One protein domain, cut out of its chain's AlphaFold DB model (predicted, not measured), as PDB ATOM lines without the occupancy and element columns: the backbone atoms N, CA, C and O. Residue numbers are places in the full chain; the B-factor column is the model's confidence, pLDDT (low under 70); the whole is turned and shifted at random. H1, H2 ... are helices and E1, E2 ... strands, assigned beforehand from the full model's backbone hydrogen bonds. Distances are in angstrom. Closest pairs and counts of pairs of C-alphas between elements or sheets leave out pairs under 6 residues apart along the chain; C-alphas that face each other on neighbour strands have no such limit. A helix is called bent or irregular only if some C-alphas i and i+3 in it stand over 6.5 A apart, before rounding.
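What this domain is: This is residues 108 to 141 and 148 to 263 of the 275 residues of an uncharacterized protein of Mycoplasma suis (strain Illinois) (UniProt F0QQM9). A single sheet of eight strands, twisted and curled like part of a barrel, makes the body, and one helix, H4, lies over E1 and E4 on the inner side of the curl. H2 packs on H4 and only grazes the sheet, H1 reaches away from the sheet, and residues 162 to 167 in the loop between E1 and E2 stick out free. The printed part has 150 residues, with four named helices and eight named strands in the order H1 H2 E1 E2 E3 H3 E4 H4 E5 E6 E7 E8. The sheet runs E3 E2 E1 E4 E8 E7 E6 E5, all antiparallel, and the class is mixed, helices and strands. The whole is compact, with a radius of gyration of the C-alphas of 15.7 A and spans of 45 by 39 by 34 A.

How they stand to each other: E1, residues 151 to 158, has E4, residues 210 to 215, on one side, with N 155 and O 213 2.9 A apart. On its other side E2, residues 172 to 179, forms a hairpin with it, N 156 and O 174 being 2.9 A apart. E2 and the edge strand E3, residues 182 to 188, form the next hairpin, with N 184 and O 177 2.8 A apart; E1, E2 and E3 are a meander, each strand the antiparallel neighbour of the one before. E4 and E8, residues 257 to 263, are antiparallel neighbours, with N 212 and O 260 2.8 A apart. The second meander is E5, residues 234 to 236, E6, residues 241 to 244, E7, residues 247 to 254, and E8, three hairpins in a row: N 236 and O 241 are 2.8 A apart, N 249 and O 242 2.9 A, N 250 and O 261 2.8 A. H4, residues 216 to 225, is on the sheet at a height of 8.0 A, two layers with the helix on one face, and runs only just along the strands, at 30.0 degrees to E4 on the local plane. It is irregular, with C-alphas 217 and 220 7.8 A apart. H2, residues 119 to 130, touches H4 at a steep tilt of 60 degrees, opposite ways, the closest C-alphas being those of Trp 122 and Glu 220, 6.2 A. H3, residues 192 to 195, only grazes the sheet. H1, residues 109 to 115, is not on the sheet and only just apart from H4, at 8.0 A. Every O i to N i+4 pair is within hydrogen-bond range in H1, 7 of 8 in H2 and 4 of 6 in H4; H3 is too short for such a pair.

Where its parts are: H1 begins at C-alpha 109, (66.006, 105.914, 146.577), and E8 ends at C-alpha 263, (83.553, 128.820, 171.076). E2 measures 22.0 A, E1 21.9 A, E7 21.5 A and H2 15.4 A.

The domain as a whole: The C-alphas farthest apart, of Asp 109 and Glu 165, are 47.7 A apart. Residues 142 to 147 are not printed, and the gap is 21.8 A. The links E1 to E2 and H3 to E4 are long. Mean pLDDT of the printed part is 75.3, and 52 residues are under 70, among them 108 to 141.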
ATOM      1  N   THR A 108      67.228 102.361 149.720       53.66
ATOM      2  CA  THR A 108      66.174 102.717 148.767       53.66
ATOM      3  C   THR A 108      66.292 104.193 148.393       53.66
ATOM      4  O   THR A 108      66.603 104.998 149.266       53.66
ATOM      5  N   ASP A 109      65.967 104.545 147.143       51.88
ATOM      6  CA  ASP A 109      66.006 105.914 146.577       51.88
ATOM      7  C   ASP A 109      65.309 106.990 147.446       51.88
ATOM      8  O   ASP A 109      65.558 108.188 147.311       51.88
ATOM      9  N   GLU A 110      64.440 106.575 148.368       50.62
ATOM     10  CA  GLU A 110      63.722 107.444 149.300       50.62
ATOM     11  C   GLU A 110      64.523 107.755 150.590       50.62
ATOM     12  O   GLU A 110      64.417 108.858 151.119       50.62
ATOM     13  N   GLU A 111      65.386 106.844 151.062       45.59
ATOM     14  CA  GLU A 111      66.266 107.052 152.234       45.59
ATOM     15  C   GLU A 111      67.455 107.984 151.891       45.59
ATOM     16  O   GLU A 111      67.930 108.732 152.744       45.59
ATOM     17  N   GLU A 112      67.889 108.012 150.623       49.62
ATOM     18  CA  GLU A 112      68.856 108.981 150.072       49.62
ATOM     19  C   GLU A 112      68.235 110.381 149.911       49.62
ATOM     20  O   GLU A 112      68.861 111.397 150.218       49.62
ATOM     21  N   ARG A 113      66.953 110.452 149.535       48.44
ATOM     22  CA  ARG A 113      66.197 111.712 149.468       48.44
ATOM     23  C   ARG A 113      65.889 112.315 150.835       48.44
ATOM     24  O   ARG A 113      65.809 113.536 150.937       48.44
ATOM     25  N   GLU A 114      65.734 111.507 151.881       49.12
ATOM     26  CA  GLU A 114      65.537 112.005 153.250       49.12
ATOM     27  C   GLU A 114      66.824 112.564 153.880       49.12
ATOM     28  O   GLU A 114      66.749 113.518 154.657       49.12
ATOM     29  N   LEU A 115      68.005 112.077 153.483       45.47
ATOM     30  CA  LEU A 115      69.301 112.643 153.896       45.47
ATOM     31  C   LEU A 115      69.589 114.023 153.267       45.47
ATOM     32  O   LEU A 115      70.317 114.822 153.857       45.47
ATOM     33  N   LEU A 116      68.969 114.329 152.122       44.47
ATOM     34  CA  LEU A 116      69.096 115.591 151.371       44.47
ATOM     35  C   LEU A 116      68.011 116.631 151.719       44.47
ATOM     36  O   LEU A 116      68.002 117.740 151.186       44.47
ATOM     37  N   ARG A 117      67.073 116.303 152.619       48.03
ATOM     38  CA  ARG A 117      65.878 117.123 152.887       48.03
ATOM     39  C   ARG A 117      66.005 118.111 154.053       48.03
ATOM     40  O   ARG A 117      65.018 118.732 154.440       48.03
ATOM     41  N   GLY A 118      67.220 118.339 154.561       46.12
ATOM     42  CA  GLY A 118      67.538 119.491 155.427       46.12
ATOM     43  C   GLY A 118      67.413 120.855 154.720       46.12
ATOM     44  O   GLY A 118      67.629 121.902 155.314       46.12
ATOM     45  N   ALA A 119      67.051 120.857 153.440       49.50
ATOM     46  CA  ALA A 119      66.961 122.020 152.570       49.50
ATOM     47  C   ALA A 119      65.948 123.094 153.014       49.50
ATOM     48  O   ALA A 119      66.206 124.284 152.850       49.50
ATOM     49  N   ASP A 120      64.796 122.723 153.581       54.41
ATOM     50  CA  ASP A 120      63.645 123.642 153.582       54.41
ATOM     51  C   ASP A 120      63.809 124.868 154.502       54.41
ATOM     52  O   ASP A 120      63.121 125.869 154.312       54.41
ATOM     53  N   LYS A 121      64.728 124.830 155.479       57.12
ATOM     54  CA  LYS A 121      65.018 125.970 156.373       57.12
ATOM     55  C   LYS A 121      66.442 126.489 156.239       57.12
ATOM     56  O   LYS A 121      66.657 127.698 156.344       57.12
ATOM     57  N   TRP A 122      67.407 125.611 155.981       61.62
ATOM     58  CA  TRP A 122      68.781 126.041 155.760       61.62
ATOM     59  C   TRP A 122      68.971 126.745 154.421       61.62
ATOM     60  O   TRP A 122      69.749 127.688 154.349       61.62
ATOM     61  N   ASN A 123      68.205 126.395 153.385       60.09
ATOM     62  CA  ASN A 123      68.293 127.111 152.114       60.09
ATOM     63  C   ASN A 123      67.811 128.551 152.257       60.09
ATOM     64  O   ASN A 123      68.468 129.451 151.759       60.09
ATOM     65  N   GLU A 124      66.731 128.819 152.998       67.31
ATOM     66  CA  GLU A 124      66.309 130.200 153.275       67.31
ATOM     67  C   GLU A 124      67.377 130.966 154.079       67.31
ATOM     68  O   GLU A 124      67.613 132.158 153.863       67.31
ATOM     69  N   PHE A 125      68.073 130.269 154.979       66.94
ATOM     70  CA  PHE A 125      69.220 130.794 155.707       66.94
ATOM     71  C   PHE A 125      70.402 131.128 154.777       66.94
ATOM     72  O   PHE A 125      70.871 132.267 154.823       66.94
ATOM     73  N   LEU A 126      70.820 130.213 153.893       66.12
ATOM     74  CA  LEU A 126      71.906 130.396 152.918       66.12
ATOM     75  C   LEU A 126      71.572 131.453 151.862       66.12
ATOM     76  O   LEU A 126      72.368 132.356 151.620       66.12
ATOM     77  N   ILE A 127      70.350 131.441 151.331       66.25
ATOM     78  CA  ILE A 127      69.836 132.476 150.424       66.25
ATOM     79  C   ILE A 127      69.866 133.844 151.118       66.25
ATOM     80  O   ILE A 127      70.211 134.857 150.512       66.25
ATOM     81  N   SER A 128      69.555 133.904 152.419       63.16
ATOM     82  CA  SER A 128      69.652 135.160 153.169       63.16
ATOM     83  C   SER A 128      71.086 135.635 153.430       63.16
ATOM     84  O   SER A 128      71.271 136.804 153.786       63.16
ATOM     85  N   LEU A 129      72.077 134.755 153.263       63.62
ATOM     86  CA  LEU A 129      73.504 135.050 153.385       63.62
ATOM     87  C   LEU A 129      74.104 135.541 152.067       63.62
ATOM     88  O   LEU A 129      74.875 136.494 152.094       63.62
ATOM     89  N   GLU A 130      73.694 134.967 150.935       57.31
ATOM     90  CA  GLU A 130      74.174 135.330 149.591       57.31
ATOM     91  C   GLU A 130      73.968 136.802 149.220       57.31
ATOM     92  O   GLU A 130      74.721 137.357 148.427       57.31
ATOM     93  N   GLY A 131      72.986 137.470 149.826       57.06
ATOM     94  CA  GLY A 131      72.682 138.870 149.537       57.06
ATOM     95  C   GLY A 131      73.559 139.918 150.234       57.06
ATOM     96  O   GLY A 131      73.235 141.100 150.119       57.06
ATOM     97  N   ARG A 132      74.593 139.556 151.012       56.66
ATOM     98  CA  ARG A 132      75.365 140.545 151.798       56.66
ATOM     99  C   ARG A 132      76.873 140.390 151.656       56.66
ATOM    100  O   ARG A 132      77.456 139.497 152.241       56.66
ATOM    101  N   GLU A 133      77.525 141.355 151.018       56.16
ATOM    102  CA  GLU A 133      78.989 141.403 150.835       56.16
ATOM    103  C   GLU A 133      79.799 141.381 152.155       56.16
ATOM    104  O   GLU A 133      80.976 141.024 152.166       56.16
ATOM    105  N   GLU A 134      79.171 141.706 153.289       56.06
ATOM    106  CA  GLU A 134      79.810 141.839 154.607       56.06
ATOM    107  C   GLU A 134      80.303 140.510 155.225       56.06
ATOM    108  O   GLU A 134      81.142 140.545 156.125       56.06
ATOM    109  N   TYR A 135      79.859 139.333 154.746       55.97
ATOM    110  CA  TYR A 135      80.346 138.032 155.264       55.97
ATOM    111  C   TYR A 135      81.479 137.392 154.442       55.97
ATOM    112  O   TYR A 135      81.738 136.200 154.596       55.97
ATOM    113  N   GLY A 136      82.185 138.172 153.611       50.97
ATOM    114  CA  GLY A 136      83.403 137.707 152.931       50.97
ATOM    115  C   GLY A 136      83.163 136.907 151.647       50.97
ATOM    116  O   GLY A 136      84.014 136.115 151.257       50.97
ATOM    117  N   PHE A 137      82.033 137.127 150.968       48.97
ATOM    118  CA  PHE A 137      81.709 136.496 149.682       48.97
ATOM    119  C   PHE A 137      82.518 137.147 148.560       48.97
ATOM    120  O   PHE A 137      82.065 138.086 147.907       48.97
ATOM    121  N   LYS A 138      83.740 136.674 148.336       46.19
ATOM    122  CA  LYS A 138      84.384 136.844 147.035       46.19
ATOM    123  C   LYS A 138      84.154 135.561 146.256       46.19
ATOM    124  O   LYS A 138      84.593 134.499 146.680       46.19
ATOM    125  N   ASN A 139      83.398 135.676 145.170       42.12
ATOM    126  CA  ASN A 139      83.252 134.609 144.194       42.12
ATOM    127  C   ASN A 139      84.541 134.573 143.376       42.12
ATOM    128  O   ASN A 139      84.725 135.430 142.515       42.12
ATOM    129  N   ASP A 140      85.414 133.613 143.658       47.72
ATOM    130  CA  ASP A 140      86.430 133.203 142.698       47.72
ATOM    131  C   ASP A 140      85.939 131.866 142.138       47.72
ATOM    132  O   ASP A 140      85.723 130.903 142.880       47.72
ATOM    133  N   ASP A 141      85.650 131.873 140.838       42.25
ATOM    134  CA  ASP A 141      85.155 130.731 140.078       42.25
ATOM    135  C   ASP A 141      86.164 129.575 140.157       42.25
ATOM    136  O   ASP A 141      87.350 129.759 139.871       42.25
ATOM    137  N   ASN A 148      86.394 109.963 139.791       50.97
ATOM    138  CA  ASN A 148      86.352 109.002 140.912       50.97
ATOM    139  C   ASN A 148      86.375 109.619 142.326       50.97
ATOM    140  O   ASN A 148      87.201 109.280 143.177       50.97
ATOM    141  N   GLN A 149      85.448 110.538 142.586       57.56
ATOM    142  CA  GLN A 149      85.525 111.439 143.729       57.56
ATOM    143  C   GLN A 149      84.682 110.970 144.918       57.56
ATOM    144  O   GLN A 149      83.454 111.022 144.908       57.56
ATOM    145  N   SER A 150      85.343 110.580 146.011       71.06
ATOM    146  CA  SER A 150      84.720 110.731 147.327       71.06
ATOM    147  C   SER A 150      84.457 112.223 147.547       71.06
ATOM    148  O   SER A 150      85.418 112.990 147.666       71.06
ATOM    149  N   VAL A 151      83.196 112.648 147.595       84.62
ATOM    150  CA  VAL A 151      82.857 114.068 147.764       84.62
ATOM    151  C   VAL A 151      83.072 114.443 149.223       84.62
ATOM    152  O   VAL A 151      82.524 113.809 150.129       84.62
ATOM    153  N   LEU A 152      83.911 115.447 149.480       85.19
ATOM    154  CA  LEU A 152      84.174 115.919 150.835       85.19
ATOM    155  C   LEU A 152      82.981 116.727 151.348       85.19
ATOM    156  O   LEU A 152      82.768 117.871 150.949       85.19
ATOM    157  N   VAL A 153      82.259 116.159 152.308       88.38
ATOM    158  CA  VAL A 153      81.127 116.819 152.954       88.38
ATOM    159  C   VAL A 153      81.626 117.782 154.012       88.38
ATOM    160  O   VAL A 153      81.370 118.975 153.909       88.38
ATOM    161  N   ALA A 154      82.385 117.305 154.996       91.50
ATOM    162  CA  ALA A 154      82.833 118.131 156.108       91.50
ATOM    163  C   ALA A 154      84.199 117.707 156.647       91.50
ATOM    164  O   ALA A 154      84.477 116.518 156.753       91.50
ATOM    165  N   ASP A 155      85.000 118.678 157.060       92.62
ATOM    166  CA  ASP A 155      86.151 118.479 157.935       92.62
ATOM    167  C   ASP A 155      85.850 119.175 159.264       92.62
ATOM    168  O   ASP A 155      85.464 120.344 159.281       92.62
ATOM    169  N   TYR A 156      85.984 118.449 160.370       93.19
ATOM    170  CA  TYR A 156      85.645 118.910 161.714       93.19
ATOM    171  C   TYR A 156      86.835 118.757 162.648       93.19
ATOM    172  O   TYR A 156      87.517 117.731 162.629       93.19
ATOM    173  N   ILE A 157      87.050 119.758 163.497       92.38
ATOM    174  CA  ILE A 157      88.065 119.752 164.543       92.38
ATOM    175  C   ILE A 157      87.440 120.282 165.835       92.38
ATOM    176  O   ILE A 157      86.684 121.259 165.852       92.38
ATOM    177  N   LYS A 158      87.776 119.637 166.946       91.25
ATOM    178  CA  LYS A 158      87.409 120.049 168.294       91.25
ATOM    179  C   LYS A 158      88.638 120.029 169.179       91.25
ATOM    180  O   LYS A 158      89.269 118.986 169.366       91.25
ATOM    181  N   TYR A 159      88.943 121.176 169.762       87.50
ATOM    182  CA  TYR A 159      90.017 121.313 170.727       87.50
ATOM    183  C   TYR A 159      89.547 120.957 172.126       87.50
ATOM    184  O   TYR A 159      88.359 121.001 172.453       87.50
ATOM    185  N   LYS A 160      90.506 120.569 172.962       80.50
ATOM    186  CA  LYS A 160      90.264 120.444 174.391       80.50
ATOM    187  C   LYS A 160      90.243 121.817 175.034       80.50
ATOM    188  O   LYS A 160      90.880 122.751 174.558       80.50
ATOM    189  N   ASN A 161      89.499 121.899 176.129       67.88
ATOM    190  CA  ASN A 161      89.570 123.058 176.992       67.88
ATOM    191  C   ASN A 161      90.869 122.949 177.792       67.88
ATOM    192  O   ASN A 161      91.033 121.972 178.521       67.88
ATOM    193  N   GLU A 162      91.772 123.913 177.638       60.72
ATOM    194  CA  GLU A 162      93.030 123.955 178.395       60.72
ATOM    195  C   GLU A 162      92.769 124.073 179.910       60.72
ATOM    196  O   GLU A 162      93.557 123.573 180.708       60.72
ATOM    197  N   ASP A 163      91.611 124.619 180.303       60.09
ATOM    198  CA  ASP A 163      91.210 124.823 181.703       60.09
ATOM    199  C   ASP A 163      90.714 123.552 182.425       60.09
ATOM    200  O   ASP A 163      90.412 123.588 183.620       60.09
ATOM    201  N   LEU A 164      90.571 122.426 181.720       59.06
ATOM    202  CA  LEU A 164      90.172 121.151 182.315       59.06
ATOM    203  C   LEU A 164      91.380 120.215 182.308       59.06
ATOM    204  O   LEU A 164      91.763 119.725 181.249       59.06
ATOM    205  N   GLU A 165      91.947 119.947 183.490       51.28
ATOM    206  CA  GLU A 165      92.980 118.925 183.713       51.28
ATOM    207  C   GLU A 165      92.467 117.549 183.242       51.28
ATOM    208  O   GLU A 165      91.884 116.773 183.997       51.28
ATOM    209  N   SER A 166      92.620 117.259 181.951       53.47
ATOM    210  CA  SER A 166      92.233 115.996 181.327       53.47
ATOM    211  C   SER A 166      93.502 115.255 180.927       53.47
ATOM    212  O   SER A 166      94.290 115.761 180.130       53.47
ATOM    213  N   THR A 167      93.670 114.045 181.445       54.09
ATOM    214  CA  THR A 167      94.882 113.224 181.347       54.09
ATOM    215  C   THR A 167      95.067 112.472 180.018       54.09
ATOM    216  O   THR A 167      95.966 111.646 179.930       54.09
ATOM    217  N   GLU A 168      94.264 112.734 178.981       55.59
ATOM    218  CA  GLU A 168      94.354 112.019 177.692       55.59
ATOM    219  C   GLU A 168      94.364 112.937 176.457       55.59
ATOM    220  O   GLU A 168      94.242 114.152 176.553       55.59
ATOM    221  N   GLU A 169      94.535 112.309 175.297       66.56
ATOM    222  CA  GLU A 169      94.995 112.742 173.971       66.56
ATOM    223  C   GLU A 169      94.344 113.991 173.354       66.56
ATOM    224  O   GLU A 169      93.130 114.153 173.440       66.56
ATOM    225  N   GLY A 170      95.197 114.817 172.722       73.19
ATOM    226  CA  GLY A 170      95.030 115.640 171.505       73.19
ATOM    227  C   GLY A 170      93.695 116.315 171.121       73.19
ATOM    228  O   GLY A 170      92.659 116.176 171.766       73.19
ATOM    229  N   PRO A 171      93.694 117.104 170.029       87.62
ATOM    230  CA  PRO A 171      92.456 117.519 169.372       87.62
ATOM    231  C   PRO A 171      91.719 116.309 168.784       87.62
ATOM    232  O   PRO A 171      92.336 115.325 168.384       87.62
ATOM    233  N   VAL A 172      90.392 116.396 168.701       90.38
ATOM    234  CA  VAL A 172      89.558 115.411 167.999       90.38
ATOM    235  C   VAL A 172      89.251 115.943 166.613       90.38
ATOM    236  O   VAL A 172      88.805 117.080 166.489       90.38
ATOM    237  N   CYS A 173      89.435 115.122 165.584       91.19
ATOM    238  CA  CYS A 173      89.090 115.497 164.224       91.19
ATOM    239  C   CYS A 173      88.357 114.388 163.477       91.19
ATOM    240  O   CYS A 173      88.706 113.209 163.561       91.19
ATOM    241  N   ASP A 174      87.366 114.804 162.697       92.44
ATOM    242  CA  ASP A 174      86.519 113.935 161.896       92.44
ATOM    243  C   ASP A 174      86.514 114.418 160.444       92.44
ATOM    244  O   ASP A 174      86.474 115.617 160.165       92.44
ATOM    245  N   LYS A 175      86.518 113.466 159.507       92.19
ATOM    246  CA  LYS A 175      86.250 113.717 158.091       92.19
ATOM    247  C   LYS A 175      84.947 113.046 157.688       92.19
ATOM    248  O   LYS A 175      84.737 111.856 157.942       92.19
ATOM    249  N   TRP A 176      84.099 113.814 157.023       91.69
ATOM    250  CA  TRP A 176      82.815 113.401 156.487       91.69
ATOM    251  C   TRP A 176      82.862 113.450 154.966       91.69
ATOM    252  O   TRP A 176      83.198 114.476 154.380       91.69
ATOM    253  N   SER A 177      82.555 112.333 154.319       89.75
ATOM    254  CA  SER A 177      82.601 112.215 152.863       89.75
ATOM    255  C   SER A 177      81.483 111.330 152.342       89.75
ATOM    256  O   SER A 177      81.107 110.366 153.006       89.75
ATOM    257  N   LEU A 178      81.010 111.606 151.132       85.19
ATOM    258  CA  LEU A 178      80.134 110.709 150.388       85.19
ATOM    259  C   LEU A 178      81.008 109.786 149.543       85.19
ATOM    260  O   LEU A 178      81.689 110.228 148.621       85.19
ATOM    261  N   GLU A 179      81.016 108.500 149.875       85.69
ATOM    262  CA  GLU A 179      81.655 107.467 149.063       85.69
ATOM    263  C   GLU A 179      80.543 106.703 148.336       85.69
ATOM    264  O   GLU A 179      79.815 105.934 148.963       85.69
ATOM    265  N   ASN A 180      80.399 106.930 147.025       82.00
ATOM    266  CA  ASN A 180      79.318 106.376 146.194       82.00
ATOM    267  C   ASN A 180      77.913 106.734 146.723       82.00
ATOM    268  O   ASN A 180      77.069 105.854 146.876       82.00
ATOM    269  N   GLY A 181      77.698 108.000 147.096       72.81
ATOM    270  CA  GLY A 181      76.437 108.479 147.687       72.81
ATOM    271  C   GLY A 181      76.220 108.076 149.151       72.81
ATOM    272  O   GLY A 181      75.325 108.591 149.810       72.81
ATOM    273  N   ILE A 182      77.065 107.203 149.710       76.38
ATOM    274  CA  ILE A 182      76.926 106.746 151.095       76.38
ATOM    275  C   ILE A 182      77.732 107.670 152.017       76.38
ATOM    276  O   ILE A 182      78.959 107.754 151.867       76.38
ATOM    277  N   PRO A 183      77.098 108.327 153.006       79.12
ATOM    278  CA  PRO A 183      77.808 109.159 153.964       79.12
ATOM    279  C   PRO A 183      78.706 108.297 154.848       79.12
ATOM    280  O   PRO A 183      78.263 107.364 155.522       79.12
ATOM    281  N   LYS A 184      79.996 108.625 154.868       85.69
ATOM    282  CA  LYS A 184      80.995 107.999 155.728       85.69
ATOM    283  C   LYS A 184      81.637 109.037 156.626       85.69
ATOM    284  O   LYS A 184      82.177 110.037 156.158       85.69
ATOM    285  N   ARG A 185      81.625 108.750 157.931       88.38
ATOM    286  CA  ARG A 185      82.404 109.469 158.942       88.38
ATOM    287  C   ARG A 185      83.606 108.652 159.340       88.38
ATOM    288  O   ARG A 185      83.468 107.501 159.747       88.38
ATOM    289  N   LYS A 186      84.776 109.264 159.238       89.38
ATOM    290  CA  LYS A 186      86.034 108.694 159.698       89.38
ATOM    291  C   LYS A 186      86.622 109.644 160.726       89.38
ATOM    292  O   LYS A 186      87.012 110.758 160.378       89.38
ATOM    293  N   ARG A 187      86.669 109.186 161.975       88.75
ATOM    294  CA  ARG A 187      87.476 109.828 163.007       88.75
ATOM    295  C   ARG A 187      88.941 109.594 162.681       88.75
ATOM    296  O   ARG A 187      89.299 108.499 162.249       88.75
ATOM    297  N   ARG A 188      89.758 110.630 162.822       83.88
ATOM    298  CA  ARG A 188      91.197 110.557 162.585       83.88
ATOM    299  C   ARG A 188      91.942 110.534 163.910       83.88
ATOM    300  O   ARG A 188      91.568 111.238 164.845       83.88
ATOM    301  N   ASP A 189      93.023 109.767 163.931       79.88
ATOM    302  CA  ASP A 189      93.924 109.682 165.084       79.88
ATOM    303  C   ASP A 189      94.922 110.854 165.111       79.88
ATOM    304  O   ASP A 189      95.411 111.234 166.169       79.88
ATOM    305  N   ASN A 190      95.200 111.461 163.947       82.88
ATOM    306  CA  ASN A 190      96.051 112.641 163.806       82.88
ATOM    307  C   ASN A 190      95.305 113.770 163.072       82.88
ATOM    308  O   ASN A 190      94.722 113.560 162.003       82.88
ATOM    309  N   CYS A 191      95.355 114.971 163.650       86.56
ATOM    310  CA  CYS A 191      94.703 116.174 163.140       86.56
ATOM    311  C   CYS A 191      95.655 117.159 162.451       86.56
ATOM    312  O   CYS A 191      95.180 118.176 161.959       86.56
ATOM    313  N   GLU A 192      96.961 116.882 162.380       83.69
ATOM    314  CA  GLU A 192      97.972 117.785 161.802       83.69
ATOM    315  C   GLU A 192      97.603 118.276 160.397       83.69
ATOM    316  O   GLU A 192      97.679 119.470 160.130       83.69
ATOM    317  N   ASP A 193      97.125 117.394 159.517       79.12
ATOM    318  CA  ASP A 193      96.718 117.770 158.155       79.12
ATOM    319  C   ASP A 193      95.572 118.784 158.117       79.12
ATOM    320  O   ASP A 193      95.464 119.565 157.174       79.12
ATOM    321  N   LEU A 194      94.670 118.708 159.094       79.69
ATOM    322  CA  LEU A 194      93.510 119.585 159.190       79.69
ATOM    323  C   LEU A 194      93.906 120.906 159.843       79.69
ATOM    324  O   LEU A 194      93.551 121.959 159.328       79.69
ATOM    325  N   ILE A 195      94.743 120.831 160.878       80.94
ATOM    326  CA  ILE A 195      95.298 121.988 161.577       80.94
ATOM    327  C   ILE A 195      96.141 122.846 160.629       80.94
ATOM    328  O   ILE A 195      95.982 124.055 160.536       80.94
ATOM    329  N   ASN A 196      97.004 122.222 159.829       72.00
ATOM    330  CA  ASN A 196      97.869 122.944 158.893       72.00
ATOM    331  C   ASN A 196      97.108 123.556 157.702       72.00
ATOM    332  O   ASN A 196      97.653 124.408 157.003       72.00
ATOM    333  N   LYS A 197      95.866 123.126 157.457       67.06
ATOM    334  CA  LYS A 197      94.969 123.702 156.443       67.06
ATOM    335  C   LYS A 197      94.102 124.837 156.994       67.06
ATOM    336  O   LYS A 197      93.289 125.382 156.248       67.06
ATOM    337  N   GLU A 198      94.253 125.197 158.268       62.62
ATOM    338  CA  GLU A 198      93.403 126.188 158.920       62.62
ATOM    339  C   GLU A 198      93.639 127.598 158.391       62.62
ATOM    340  O   GLU A 198      94.608 128.282 158.717       62.62
ATOM    341  N   SER A 199      92.646 128.086 157.658       64.31
ATOM    342  CA  SER A 199      92.235 129.477 157.763       64.31
ATOM    343  C   SER A 199      91.024 129.515 158.691       64.31
ATOM    344  O   SER A 199      89.947 129.044 158.322       64.31
ATOM    345  N   TRP A 200      91.177 130.081 159.888       66.94
ATOM    346  CA  TRP A 200      90.099 130.219 160.882       66.94
ATOM    347  C   TRP A 200      88.903 131.049 160.412       66.94
ATOM    348  O   TRP A 200      87.892 131.136 161.106       66.94
ATOM    349  N   GLY A 201      89.016 131.633 159.224       65.44
ATOM    350  CA  GLY A 201      88.160 132.697 158.768       65.44
ATOM    351  C   GLY A 201      88.770 134.056 159.104       65.44
ATOM    352  O   GLY A 201      89.623 134.185 159.980       65.44
ATOM    353  N   ILE A 202      88.363 135.079 158.368       72.50
ATOM    354  CA  ILE A 202      88.797 136.470 158.527       72.50
ATOM    355  C   ILE A 202      88.236 137.066 159.831       72.50
ATOM    356  O   ILE A 202      88.793 138.017 160.377       72.50
ATOM    357  N   ARG A 203      87.120 136.533 160.336       72.00
ATOM    358  CA  ARG A 203      86.357 137.075 161.471       72.00
ATOM    359  C   ARG A 203      86.685 136.361 162.779       72.00
ATOM    360  O   ARG A 203      86.344 136.868 163.848       72.00
ATOM    361  N   THR A 204      87.371 135.227 162.703       72.50
ATOM    362  CA  THR A 204      87.872 134.472 163.851       72.50
ATOM    363  C   THR A 204      89.309 134.889 164.169       72.50
ATOM    364  O   THR A 204      90.262 134.462 163.523       72.50
ATOM    365  N   TYR A 205      89.477 135.747 165.177       70.06
ATOM    366  CA  TYR A 205      90.791 136.303 165.544       70.06
ATOM    367  C   TYR A 205      91.659 135.363 166.389       70.06
ATOM    368  O   TYR A 205      92.872 135.548 166.478       70.06
ATOM    369  N   SER A 206      91.042 134.382 167.042       79.94
ATOM    370  CA  SER A 206      91.696 133.420 167.925       79.94
ATOM    371  C   SER A 206      91.244 132.015 167.584       79.94
ATOM    372  O   SER A 206      90.147 131.822 167.072       79.94
ATOM    373  N   LYS A 207      92.074 131.030 167.919       85.19
ATOM    374  CA  LYS A 207      91.750 129.617 167.740       85.19
ATOM    375  C   LYS A 207      90.403 129.284 168.414       85.19
ATOM    376  O   LYS A 207      90.325 129.404 169.637       85.19
ATOM    377  N   PRO A 208      89.371 128.886 167.652       88.50
ATOM    378  CA  PRO A 208      88.073 128.560 168.213       88.50
ATOM    379  C   PRO A 208      88.132 127.222 168.945       88.50
ATOM    380  O   PRO A 208      88.974 126.370 168.651       88.50
ATOM    381  N   PHE A 209      87.197 126.990 169.861       90.38
ATOM    382  CA  PHE A 209      87.090 125.689 170.529       90.38
ATOM    383  C   PHE A 209      86.754 124.551 169.551       90.38
ATOM    384  O   PHE A 209      87.190 123.411 169.718       90.38
ATOM    385  N   SER A 210      85.971 124.843 168.519       91.62
ATOM    386  CA  SER A 210      85.636 123.906 167.458       91.62
ATOM    387  C   SER A 210      85.571 124.612 166.113       91.62
ATOM    388  O   SER A 210      85.149 125.763 166.024       91.62
ATOM    389  N   TRP A 211      85.976 123.907 165.066       92.56
ATOM    390  CA  TRP A 211      85.985 124.401 163.700       92.56
ATOM    391  C   TRP A 211      85.416 123.348 162.753       92.56
ATOM    392  O   TRP A 211      85.662 122.152 162.913       92.56
ATOM    393  N   LEU A 212      84.634 123.794 161.775       92.62
ATOM    394  CA  LEU A 212      83.979 122.953 160.786       92.62
ATOM    395  C   LEU A 212      84.056 123.628 159.414       92.62
ATOM    396  O   LEU A 212      83.527 124.721 159.235       92.62
ATOM    397  N   SER A 213      84.647 122.952 158.433       91.75
ATOM    398  CA  SER A 213      84.542 123.313 157.018       91.75
ATOM    399  C   SER A 213      83.584 122.357 156.331       91.75
ATOM    400  O   SER A 213      83.885 121.169 156.221       91.75
ATOM    401  N   VAL A 214      82.442 122.836 155.849       90.38
ATOM    402  CA  VAL A 214      81.348 121.990 155.351       90.38
ATOM    403  C   VAL A 214      80.800 122.466 154.006       90.38
ATOM    404  O   VAL A 214      80.679 123.659 153.769       90.38
ATOM    405  N   SER A 215      80.472 121.526 153.119       87.56
ATOM    406  CA  SER A 215      79.725 121.795 151.885       87.56
ATOM    407  C   SER A 215      78.361 122.401 152.224       87.56
ATOM    408  O   SER A 215      77.666 121.918 153.119       87.56
ATOM    409  N   GLU A 216      77.976 123.456 151.513       82.50
ATOM    410  CA  GLU A 216      76.732 124.195 151.760       82.50
ATOM    411  C   GLU A 216      75.490 123.304 151.757       82.50
ATOM    412  O   GLU A 216      74.660 123.401 152.661       82.50
ATOM    413  N   GLU A 217      75.424 122.375 150.806       80.44
ATOM    414  CA  GLU A 217      74.313 121.436 150.624       80.44
ATOM    415  C   GLU A 217      74.095 120.521 151.838       80.44
ATOM    416  O   GLU A 217      72.985 120.068 152.106       80.44
ATOM    417  N   HIS A 218      75.155 120.274 152.608       84.81
ATOM    418  CA  HIS A 218      75.165 119.327 153.722       84.81
ATOM    419  C   HIS A 218      75.368 120.004 155.082       84.81
ATOM    420  O   HIS A 218      75.500 119.332 156.112       84.81
ATOM    421  N   ALA A 219      75.417 121.335 155.100       85.69
ATOM    422  CA  ALA A 219      75.776 122.107 156.275       85.69
ATOM    423  C   ALA A 219      74.775 121.937 157.421       85.69
ATOM    424  O   ALA A 219      75.202 121.731 158.556       85.69
ATOM    425  N   GLU A 220      73.464 121.938 157.149       85.62
ATOM    426  CA  GLU A 220      72.455 121.730 158.197       85.62
ATOM    427  C   GLU A 220      72.661 120.383 158.905       85.62
ATOM    428  O   GLU A 220      72.709 120.311 160.135       85.62
ATOM    429  N   THR A 221      72.828 119.318 158.120       85.94
ATOM    430  CA  THR A 221      72.985 117.951 158.620       85.94
ATOM    431  C   THR A 221      74.259 117.816 159.449       85.94
ATOM    432  O   THR A 221      74.212 117.301 160.564       85.94
ATOM    433  N   ALA A 222      75.387 118.338 158.957       88.88
ATOM    434  CA  ALA A 222      76.654 118.287 159.685       88.88
ATOM    435  C   ALA A 222      76.594 119.083 160.993       88.88
ATOM    436  O   ALA A 222      77.016 118.600 162.043       88.88
ATOM    437  N   LEU A 223      76.039 120.297 160.956       90.81
ATOM    438  CA  LEU A 223      75.932 121.154 162.135       90.81
ATOM    439  C   LEU A 223      75.025 120.544 163.211       90.81
ATOM    440  O   LEU A 223      75.324 120.675 164.400       90.81
ATOM    441  N   LYS A 224      73.937 119.869 162.816       89.94
ATOM    442  CA  LYS A 224      73.072 119.116 163.738       89.94
ATOM    443  C   LYS A 224      73.802 117.927 164.352       89.94
ATOM    444  O   LYS A 224      73.736 117.751 165.566       89.94
ATOM    445  N   GLU A 225      74.518 117.156 163.538       89.38
ATOM    446  CA  GLU A 225      75.259 115.967 163.976       89.38
ATOM    447  C   GLU A 225      76.325 116.311 165.031       89.38
ATOM    448  O   GLU A 225      76.467 115.607 166.028       89.38
ATOM    449  N   TYR A 226      77.024 117.440 164.871       90.81
ATOM    450  CA  TYR A 226      77.990 117.929 165.863       90.81
ATOM    451  C   TYR A 226      77.352 118.714 167.026       90.81
ATOM    452  O   TYR A 226      78.060 119.186 167.917       90.81
ATOM    453  N   GLY A 227      76.023 118.867 167.049       90.75
ATOM    454  CA  GLY A 227      75.300 119.589 168.098       90.75
ATOM    455  C   GLY A 227      75.561 121.099 168.123       90.75
ATOM    456  O   GLY A 227      75.356 121.740 169.156       90.75
ATOM    457  N   LEU A 228      76.021 121.669 167.005       91.88
ATOM    458  CA  LEU A 228      76.317 123.097 166.854       91.88
ATOM    459  C   LEU A 228      75.058 123.919 166.544       91.88
ATOM    460  O   LEU A 228      75.019 125.127 166.802       91.88
ATOM    461  N   ILE A 229      74.003 123.267 166.047       90.25
ATOM    462  CA  ILE A 229      72.660 123.839 165.886       90.25
ATOM    463  C   ILE A 229      71.582 122.881 166.405       90.25
ATOM    464  O   ILE A 229      71.774 121.670 166.482       90.25
ATOM    465  N   ASN A 230      70.424 123.435 166.748       87.31
ATOM    466  CA  ASN A 230      69.200 122.705 167.052       87.31
ATOM    467  C   ASN A 230      67.966 123.533 166.649       87.31
ATOM    468  O   ASN A 230      68.079 124.641 166.131       87.31
ATOM    469  N   GLU A 231      66.768 123.013 166.916       83.12
ATOM    470  CA  GLU A 231      65.497 123.668 166.566       83.12
ATOM    471  C   GLU A 231      65.285 125.044 167.219       83.12
ATOM    472  O   GLU A 231      64.460 125.829 166.756       83.12
ATOM    473  N   LYS A 232      66.001 125.335 168.311       82.94
ATOM    474  CA  LYS A 232      65.915 126.589 169.070       82.94
ATOM    475  C   LYS A 232      67.038 127.563 168.723       82.94
ATOM    476  O   LYS A 232      67.071 128.656 169.287       82.94
ATOM    477  N   THR A 233      67.969 127.176 167.853       84.19
ATOM    478  CA  THR A 233      69.081 128.032 167.450       84.19
ATOM    479  C   THR A 233      68.543 129.270 166.745       84.19
ATOM    480  O   THR A 233      67.851 129.181 165.732       84.19
ATOM    481  N   ALA A 234      68.874 130.440 167.288       79.62
ATOM    482  CA  ALA A 234      68.508 131.722 166.709       79.62
ATOM    483  C   ALA A 234      69.731 132.348 166.038       79.62
ATOM    484  O   ALA A 234      70.728 132.657 166.696       79.62
ATOM    485  N   PHE A 235      69.640 132.553 164.727       81.50
ATOM    486  CA  PHE A 235      70.711 133.167 163.957       81.50
ATOM    487  C   PHE A 235      70.615 134.690 163.947       81.50
ATOM    488  O   PHE A 235      69.607 135.280 163.544       81.50
ATOM    489  N   LYS A 236      71.706 135.341 164.341       82.62
ATOM    490  CA  LYS A 236      71.897 136.784 164.263       82.62
ATOM    491  C   LYS A 236      72.487 137.108 162.896       82.62
ATOM    492  O   LYS A 236      73.700 137.097 162.700       82.62
ATOM    493  N   LYS A 237      71.602 137.443 161.949       75.06
ATOM    494  CA  LYS A 237      72.009 137.800 160.582       75.06
ATOM    495  C   LYS A 237      73.071 138.893 160.598       75.06
ATOM    496  O   LYS A 237      74.112 138.688 160.008       75.06
ATOM    497  N   SER A 238      72.882 139.997 161.325       73.88
ATOM    498  CA  SER A 238      73.779 141.174 161.329       73.88
ATOM    499  C   SER A 238      75.280 140.874 161.364       73.88
ATOM    500  O   SER A 238      76.046 141.578 160.729       73.88
ATOM    501  N   ASN A 239      75.701 139.839 162.081       78.38
ATOM    502  CA  ASN A 239      77.100 139.469 162.241       78.38
ATOM    503  C   ASN A 239      77.343 137.987 161.931       78.38
ATOM    504  O   ASN A 239      78.376 137.458 162.318       78.38
ATOM    505  N   GLY A 240      76.431 137.291 161.260       82.38
ATOM    506  CA  GLY A 240      76.632 135.891 160.903       82.38
ATOM    507  C   GLY A 240      76.925 134.975 162.097       82.38
ATOM    508  O   GLY A 240      77.701 134.035 161.945       82.38
ATOM    509  N   THR A 241      76.378 135.267 163.284       87.69
ATOM    510  CA  THR A 241      76.604 134.452 164.488       87.69
ATOM    511  C   THR A 241      75.325 133.820 165.015       87.69
ATOM    512  O   THR A 241      74.216 134.274 164.741       87.69
ATOM    513  N   TRP A 242      75.457 132.756 165.797       90.88
ATOM    514  CA  TRP A 242      74.357 132.178 166.563       90.88
ATOM    515  C   TRP A 242      74.851 131.628 167.887       90.88
ATOM    516  O   TRP A 242      76.045 131.433 168.111       90.88
ATOM    517  N   GLU A 243      73.894 131.368 168.766       89.69
ATOM    518  CA  GLU A 243      74.135 130.696 170.030       89.69
ATOM    519  C   GLU A 243      73.276 129.432 170.100       89.69
ATOM    520  O   GLU A 243      72.070 129.464 169.835       89.69
ATOM    521  N   THR A 244      73.903 128.318 170.474       89.81
ATOM    522  CA  THR A 244      73.246 127.021 170.670       89.81
ATOM    523  C   THR A 244      73.673 126.450 172.017       89.81
ATOM    524  O   THR A 244      74.720 125.824 172.158       89.81
ATOM    525  N   GLY A 245      72.857 126.660 173.051       88.06
ATOM    526  CA  GLY A 245      73.163 126.178 174.402       88.06
ATOM    527  C   GLY A 245      74.359 126.904 175.028       88.06
ATOM    528  O   GLY A 245      74.191 128.008 175.548       88.06
ATOM    529  N   ASN A 246      75.522 126.250 175.006       88.94
ATOM    530  CA  ASN A 246      76.813 126.759 175.492       88.94
ATOM    531  C   ASN A 246      77.788 127.085 174.346       88.94
ATOM    532  O   ASN A 246      78.950 127.395 174.594       88.94
ATOM    533  N   TRP A 247      77.328 126.973 173.102       91.44
ATOM    534  CA  TRP A 247      78.105 127.277 171.912       91.44
ATOM    535  C   TRP A 247      77.805 128.688 171.426       91.44
ATOM    536  O   TRP A 247      76.633 129.044 171.284       91.44
ATOM    537  N   SER A 248      78.849 129.456 171.132       91.88
ATOM    538  CA  SER A 248      78.777 130.694 170.358       91.88
ATOM    539  C   SER A 248      79.502 130.464 169.043       91.88
ATOM    540  O   SER A 248      80.689 130.162 169.052       91.88
ATOM    541  N   CYS A 249      78.791 130.549 167.926       92.19
ATOM    542  CA  CYS A 249      79.319 130.187 166.619       92.19
ATOM    543  C   CYS A 249      79.279 131.366 165.655       92.19
ATOM    544  O   CYS A 249      78.329 132.153 165.664       92.19
ATOM    545  N   THR A 250      80.281 131.438 164.790       90.62
ATOM    546  CA  THR A 250      80.413 132.397 163.697       90.62
ATOM    547  C   THR A 250      80.502 131.635 162.384       90.62
ATOM    548  O   THR A 250      81.218 130.639 162.288       90.62
ATOM    549  N   LEU A 251      79.761 132.104 161.382       88.19
ATOM    550  CA  LEU A 251      79.802 131.595 160.018       88.19
ATOM    551  C   LEU A 251      80.580 132.547 159.114       88.19
ATOM    552  O   LEU A 251      80.397 133.772 159.149       88.19
ATOM    553  N   GLU A 252      81.374 131.937 158.249       84.94
ATOM    554  CA  GLU A 252      82.061 132.548 157.124       84.94
ATOM    555  C   GLU A 252      81.913 131.661 155.890       84.94
ATOM    556  O   GLU A 252      81.821 130.439 156.004       84.94
ATOM    557  N   ARG A 253      81.888 132.258 154.697       74.25
ATOM    558  CA  ARG A 253      81.936 131.495 153.448       74.25
ATOM    559  C   ARG A 253      83.372 131.475 152.936       74.25
ATOM    560  O   ARG A 253      84.052 132.495 152.935       74.25
ATOM    561  N   SER A 254      83.817 130.305 152.515       70.31
ATOM    562  CA  SER A 254      85.041 130.069 151.755       70.31
ATOM    563  C   SER A 254      84.649 129.389 150.440       70.31
ATOM    564  O   SER A 254      83.523 128.917 150.312       70.31
ATOM    565  N   PHE A 255      85.515 129.373 149.430       68.94
ATOM    566  CA  PHE A 255      85.162 128.894 148.085       68.94
ATOM    567  C   PHE A 255      84.464 127.519 148.111       68.94
ATOM    568  O   PHE A 255      85.057 126.520 148.519       68.94
ATOM    569  N   GLY A 256      83.176 127.496 147.736       68.38
ATOM    570  CA  GLY A 256      82.313 126.304 147.718       68.38
ATOM    571  C   GLY A 256      81.997 125.671 149.085       68.38
ATOM    572  O   GLY A 256      81.450 124.567 149.138       68.38
ATOM    573  N   ARG A 257      82.374 126.305 150.206       82.25
ATOM    574  CA  ARG A 257      82.262 125.733 151.559       82.25
ATOM    575  C   ARG A 257      81.927 126.781 152.616       82.25
ATOM    576  O   ARG A 257      82.379 127.919 152.592       82.25
ATOM    577  N   LEU A 258      81.209 126.362 153.642       87.50
ATOM    578  CA  LEU A 258      80.987 127.138 154.851       87.50
ATOM    579  C   LEU A 258      82.066 126.818 155.880       87.50
ATOM    580  O   LEU A 258      82.304 125.653 156.193       87.50
ATOM    581  N   LEU A 259      82.680 127.857 156.429       89.81
ATOM    582  CA  LEU A 259      83.555 127.785 157.587       89.81
ATOM    583  C   LEU A 259      82.768 128.207 158.821       89.81
ATOM    584  O   LEU A 259      82.226 129.309 158.893       89.81
ATOM    585  N   VAL A 260      82.709 127.323 159.803       91.75
ATOM    586  CA  VAL A 260      82.029 127.556 161.069       91.75
ATOM    587  C   VAL A 260      83.043 127.435 162.190       91.75
ATOM    588  O   VAL A 260      83.645 126.383 162.382       91.75
ATOM    589  N   ALA A 261      83.207 128.518 162.938       92.31
ATOM    590  CA  ALA A 261      84.044 128.580 164.125       92.31
ATOM    591  C   ALA A 261      83.140 128.723 165.348       92.31
ATOM    592  O   ALA A 261      82.280 129.603 165.374       92.31
ATOM    593  N   CYS A 262      83.305 127.864 166.349       92.31
ATOM    594  CA  CYS A 262      82.485 127.867 167.552       92.31
ATOM    595  C   CYS A 262      83.340 127.868 168.814       92.31
ATOM    596  O   CYS A 262      84.193 127.000 168.999       92.31
ATOM    597  N   ASP A 263      83.021 128.776 169.724       91.44
ATOM    598  CA  ASP A 263      83.553 128.820 171.076       91.44
ATOM    599  C   ASP A 263      82.574 128.202 172.066       91.44
ATOM    600  O   ASP A 263      81.350 128.265 171.898       91.44
TER     601      ASP A 263